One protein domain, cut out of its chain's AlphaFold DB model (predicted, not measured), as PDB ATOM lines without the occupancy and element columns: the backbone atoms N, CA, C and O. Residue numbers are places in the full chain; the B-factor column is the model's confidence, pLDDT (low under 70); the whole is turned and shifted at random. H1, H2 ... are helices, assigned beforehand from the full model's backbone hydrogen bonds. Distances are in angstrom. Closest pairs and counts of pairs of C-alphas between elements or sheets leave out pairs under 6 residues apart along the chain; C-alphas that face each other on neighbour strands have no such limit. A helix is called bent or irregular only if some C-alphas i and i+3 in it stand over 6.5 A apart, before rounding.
ATOM      1  N   VAL A   3     100.989  71.065 138.430       93.50
ATOM      2  CA  VAL A   3     102.347  70.525 138.347       93.50
ATOM      3  C   VAL A   3     102.373  69.409 137.297       93.50
ATOM      4  O   VAL A   3     101.739  68.378 137.519       93.50
ATOM      5  N   PRO A   4     103.108  69.551 136.180       93.81
ATOM      6  CA  PRO A   4     103.292  68.480 135.199       93.81
ATOM      7  C   PRO A   4     104.343  67.471 135.696       93.81
ATOM      8  O   PRO A   4     105.449  67.377 135.160       93.81
ATOM      9  N   HIS A   5     104.021  66.766 136.784       92.50
ATOM     10  CA  HIS A   5     104.975  65.973 137.570       92.50
ATOM     11  C   HIS A   5     105.557  64.777 136.804       92.50
ATOM     12  O   HIS A   5     106.692  64.387 137.085       92.50
ATOM     13  N   ALA A   6     104.862  64.257 135.787       93.19
ATOM     14  CA  ALA A   6     105.374  63.175 134.945       93.19
ATOM     15  C   ALA A   6     106.385  63.646 133.879       93.19
ATOM     16  O   ALA A   6     107.097  62.834 133.279       93.19
ATOM     17  N   GLN A   7     106.487  64.956 133.624       93.88
ATOM     18  CA  GLN A   7     107.346  65.487 132.566       93.88
ATOM     19  C   GLN A   7     108.781  65.697 133.059       93.88
ATOM     20  O   GLN A   7     109.068  66.637 133.795       93.88
ATOM     21  N   ALA A   8     109.729  64.901 132.556       93.62
ATOM     22  CA  ALA A   8     111.154  65.050 132.891       93.62
ATOM     23  C   ALA A   8     111.683  66.481 132.659       93.62
ATOM     24  O   ALA A   8     112.416  67.016 133.483       93.62
ATOM     25  N   ARG A   9     111.222  67.150 131.590       94.25
ATOM     26  CA  ARG A   9     111.612  68.530 131.263       94.25
ATOM     27  C   ARG A   9     111.222  69.543 132.347       94.25
ATOM     28  O   ARG A   9     111.915  70.542 132.500       94.25
ATOM     29  N   TYR A  10     110.127  69.317 133.077       93.38
ATOM     30  CA  TYR A  10     109.742  70.176 134.198       93.38
ATOM     31  C   TYR A  10     110.786  70.103 135.316       93.38
ATOM     32  O   TYR A  10     111.260  71.142 135.773       93.38
ATOM     33  N   HIS A  11     111.204  68.888 135.676       93.00
ATOM     34  CA  HIS A  11     112.235  68.655 136.690       93.00
ATOM     35  C   HIS A  11     113.596  69.205 136.255       93.00
ATOM     36  O   HIS A  11     114.253  69.881 137.041       93.00
ATOM     37  N   ASP A  12     113.976  69.021 134.987       94.88
ATOM     38  CA  ASP A  12     115.225  69.569 134.440       94.88
ATOM     39  C   ASP A  12     115.267  71.108 134.496       94.88
ATOM     40  O   ASP A  12     116.308  71.692 134.794       94.88
ATOM     41  N   LEU A  13     114.145  71.778 134.200       93.50
ATOM     42  CA  LEU A  13     114.062  73.245 134.177       93.50
ATOM     43  C   LEU A  13     113.909  73.867 135.568       93.50
ATOM     44  O   LEU A  13     114.311  75.013 135.759       93.50
ATOM     45  N   ARG A  14     113.284  73.161 136.514       91.88
ATOM     46  CA  ARG A  14     113.013  73.678 137.864       91.88
ATOM     47  C   ARG A  14     114.063  73.265 138.892       91.88
ATOM     48  O   ARG A  14     114.177  73.952 139.903       91.88
ATOM     49  N   GLY A  15     114.844  72.212 138.641       92.44
ATOM     50  CA  GLY A  15     115.891  71.747 139.553       92.44
ATOM     51  C   GLY A  15     115.348  71.530 140.967       92.44
ATOM     52  O   GLY A  15     114.328  70.868 141.144       92.44
ATOM     53  N   ASP A  16     115.986  72.153 141.959       91.94
ATOM     54  CA  ASP A  16     115.589  72.062 143.374       91.94
ATOM     55  C   ASP A  16     114.215  72.696 143.681       91.94
ATOM     56  O   ASP A  16     113.644  72.444 144.738       91.94
ATOM     57  N   LEU A  17     113.659  73.503 142.765       91.00
ATOM     58  CA  LEU A  17     112.322  74.102 142.888       91.00
ATOM     59  C   LEU A  17     111.207  73.203 142.331       91.00
ATOM     60  O   LEU A  17     110.042  73.611 142.310       91.00
ATOM     61  N   ALA A  18     111.542  72.027 141.793       94.06
ATOM     62  CA  ALA A  18     110.548  71.107 141.263       94.06
ATOM     63  C   ALA A  18     109.706  70.514 142.400       94.06
ATOM     64  O   ALA A  18     110.232  69.998 143.384       94.06
ATOM     65  N   VAL A  19     108.384  70.543 142.244       94.88
ATOM     66  CA  VAL A  19     107.468  69.871 143.170       94.88
ATOM     67  C   VAL A  19     107.508  68.375 142.867       94.88
ATOM     68  O   VAL A  19     107.096  67.944 141.787       94.88
ATOM     69  N   THR A  20     108.028  67.584 143.804       92.88
ATOM     70  CA  THR A  20     108.234  66.133 143.632       92.88
ATOM     71  C   THR A  20     107.132  65.267 144.241       92.88
ATOM     72  O   THR A  20     107.086  64.067 143.992       92.88
ATOM     73  N   ASP A  21     106.256  65.858 145.047       94.94
ATOM     74  CA  ASP A  21     105.203  65.207 145.832       94.94
ATOM     75  C   ASP A  21     103.809  65.769 145.504       94.94
ATOM     76  O   ASP A  21     102.932  65.865 146.362       94.94
ATOM     77  N   ALA A  22     103.597  66.140 144.238       96.31
ATOM     78  CA  ALA A  22     102.308  66.619 143.758       96.31
ATOM     79  C   ALA A  22     101.188  65.588 143.998       96.31
ATOM     80  O   ALA A  22     101.384  64.378 143.851       96.31
ATOM     81  N   ILE A  23      99.988  66.078 144.316       96.69
ATOM     82  CA  ILE A  23      98.778  65.256 144.389       96.69
ATOM     83  C   ILE A  23      98.395  64.889 142.960       96.69
ATOM     84  O   ILE A  23      97.916  65.742 142.211       96.69
ATOM     85  N   ASP A  24      98.644  63.638 142.588       94.81
ATOM     86  CA  ASP A  24      98.388  63.135 141.244       94.81
ATOM     87  C   ASP A  24      96.891  63.167 140.904       94.81
ATOM     88  O   ASP A  24      96.060  62.695 141.685       94.81
ATOM     89  N   LEU A  25      96.556  63.734 139.743       92.00
ATOM     90  CA  LEU A  25      95.179  63.805 139.258       92.00
ATOM     91  C   LEU A  25      94.884  62.745 138.195       92.00
ATOM     92  O   LEU A  25      93.784  62.191 138.186       92.00
ATOM     93  N   ASP A  26      95.835  62.472 137.300       89.88
ATOM     94  CA  ASP A  26      95.619  61.599 136.139       89.88
ATOM     95  C   ASP A  26      96.856  60.811 135.669       89.88
ATOM     96  O   ASP A  26      96.791  60.108 134.656       89.88
ATOM     97  N   GLY A  27      97.963  60.878 136.406       90.62
ATOM     98  CA  GLY A  27      99.233  60.242 136.073       90.62
ATOM     99  C   GLY A  27     100.193  61.124 135.275       90.62
ATOM    100  O   GLY A  27     101.356  60.747 135.147       90.62
ATOM    101  N   GLU A  28      99.756  62.284 134.775       90.62
ATOM    102  CA  GLU A  28     100.588  63.226 134.013       90.62
ATOM    103  C   GLU A  28     100.729  64.575 134.730       90.62
ATOM    104  O   GLU A  28     101.832  65.135 134.823       90.62
ATOM    105  N   VAL A  29      99.616  65.085 135.263       92.19
ATOM    106  CA  VAL A  29      99.539  66.353 135.995       92.19
ATOM    107  C   VAL A  29      99.005  66.155 137.414       92.19
ATOM    108  O   VAL A  29      98.308  65.195 137.740       92.19
ATOM    109  N   GLY A  30      99.358  67.085 138.295       94.44
ATOM    110  CA  GLY A  30      98.998  67.054 139.707       94.44
ATOM    111  C   GLY A  30      98.806  68.448 140.284       94.44
ATOM    112  O   GLY A  30      99.129  69.455 139.653       94.44
ATOM    113  N   LEU A  31      98.283  68.531 141.502       95.31
ATOM    114  CA  LEU A  31      98.208  69.782 142.258       95.31
ATOM    115  C   LEU A  31      99.361  69.873 143.258       95.31
ATOM    116  O   LEU A  31      99.862  68.860 143.738       95.31
ATOM    117  N   HIS A  32      99.758  71.099 143.597       95.50
ATOM    118  CA  HIS A  32     100.661  71.341 144.725       95.50
ATOM    119  C   HIS A  32     100.151  70.621 145.996       95.50
ATOM    120  O   HIS A  32      98.936  70.645 146.221       95.50
ATOM    121  N   PRO A  33     101.023  70.022 146.833       95.31
ATOM    122  CA  PRO A  33     100.619  69.243 148.012       95.31
ATOM    123  C   PRO A  33      99.708  69.996 148.994       95.31
ATOM    124  O   PRO A  33      98.844  69.387 149.618       95.31
ATOM    125  N   ASP A  34      99.817  71.324 149.071       95.12
ATOM    126  CA  ASP A  34      98.952  72.153 149.930       95.12
ATOM    127  C   ASP A  34      97.514  72.331 149.403       95.12
ATOM    128  O   ASP A  34      96.624  72.760 150.137       95.12
ATOM    129  N   LEU A  35      97.232  71.980 148.145       94.06
ATOM    130  CA  LEU A  35      95.917  72.159 147.509       94.06
ATOM    131  C   LEU A  35      94.983  70.956 147.719       94.06
ATOM    132  O   LEU A  35      94.214  70.586 146.830       94.06
ATOM    133  N   THR A  36      95.022  70.364 148.914       94.12
ATOM    134  CA  THR A  36      94.237  69.169 149.280       94.12
ATOM    135  C   THR A  36      92.730  69.359 149.093       94.12
ATOM    136  O   THR A  36      92.065  68.480 148.551       94.12
ATOM    137  N   PHE A  37      92.193  70.525 149.464       91.00
ATOM    138  CA  PHE A  37      90.776  70.846 149.274       91.00
ATOM    139  C   PHE A  37      90.379  70.865 147.791       91.00
ATOM    140  O   PHE A  37      89.365  70.290 147.407       91.00
ATOM    141  N   VAL A  38      91.195  71.486 146.934       90.50
ATOM    142  CA  VAL A  38      90.921  71.559 145.489       90.50
ATOM    143  C   VAL A  38      91.000  70.170 144.853       90.50
ATOM    144  O   VAL A  38      90.174  69.846 144.003       90.50
ATOM    145  N   ALA A  39      91.943  69.332 145.292       92.06
ATOM    146  CA  ALA A  39      92.058  67.950 144.833       92.06
ATOM    147  C   ALA A  39      90.813  67.112 145.181       92.06
ATOM    148  O   ALA A  39      90.315  66.371 144.334       92.06
ATOM    149  N   ASP A  40      90.263  67.271 146.388       92.62
ATOM    150  CA  ASP A  40      89.013  66.615 146.798       92.62
ATOM    151  C   ASP A  40      87.814  67.074 145.946       92.62
ATOM    152  O   ASP A  40      87.026  66.260 145.451       92.62
ATOM    153  N   GLN A  41      87.713  68.379 145.673       91.19
ATOM    154  CA  GLN A  41      86.659  68.917 144.806       91.19
ATOM    155  C   GLN A  41      86.800  68.472 143.344       91.19
ATOM    156  O   GLN A  41      85.796  68.245 142.665       91.19
ATOM    157  N   PHE A  42      88.027  68.290 142.855       90.00
ATOM    158  CA  PHE A  42      88.275  67.700 141.541       90.00
ATOM    159  C   PHE A  42      87.827  66.231 141.500       90.00
ATOM    160  O   PHE A  42      87.082  65.837 140.603       90.00
ATOM    161  N   GLY A  43      88.190  65.433 142.512       88.12
ATOM    162  CA  GLY A  43      87.799  64.021 142.612       88.12
ATOM    163  C   GLY A  43      86.286  63.793 142.719       88.12
ATOM    164  O   GLY A  43      85.783  62.757 142.281       88.12
ATOM    165  N   THR A  44      85.545  64.766 143.256       91.06
ATOM    166  CA  THR A  44      84.073  64.746 143.342       91.06
ATOM    167  C   THR A  44      83.369  65.341 142.116       91.06
ATOM    168  O   THR A  44      82.145  65.258 142.022       91.06
ATOM    169  N   GLY A  45      84.117  65.885 141.147       86.50
ATOM    170  CA  GLY A  45      83.581  66.465 139.912       86.50
ATOM    171  C   GLY A  45      83.048  67.896 140.046       86.50
ATOM    172  O   GLY A  45      82.415  68.393 139.116       86.50
TER     173      GLY A  45
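AT A GLANCE: This is residues 3 to 45 of the 537 residues of an uncharacterized protein of Acidimicrobiia bacterium (UniProt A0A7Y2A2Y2). Two short helices, H1 and H2, stand at opposite ends of an elongated chain, with a looped stretch between them in which residues 23 to 24 and 30 to 31 pair as a small antiparallel ladder. Residues 12 to 17 of H1 stick out free. The printed part has 43 residues, with H1 then H2 and no named strand; the class is all helix, though under half of the residues are in named elements. It is only just compact, close to loose, with a radius of gyration of the C-alphas of 10.9 A, and spans 33 by 18 by 10 A.

HOW THE PARTS SIT: Begin with H1, residues 8 to 17, which is irregular: C-alphas 13 and 16 are 9.4 A apart. H2, residues 36 to 43, is apart from it. In H2 every O i to N i+4 pair is within hydrogen-bond range; in H1, 4 of 6 are.

IN THESE COORDINATES: Find C-alpha 8 at (111.154, 65.050, 132.891); H1 runs 13.5 A from there to C-alpha 17. H2 runs 10.6 A, ending at C-alpha 43 at (87.799, 64.021, 142.612).

THE WHOLE: The C-alphas farthest apart, Gly 15 and Thr 44, are 32.8 A apart. The link from H1 to H2 is long, 18 residues. The printed part has no cut, and no printed residue is under 70 in pLDDT.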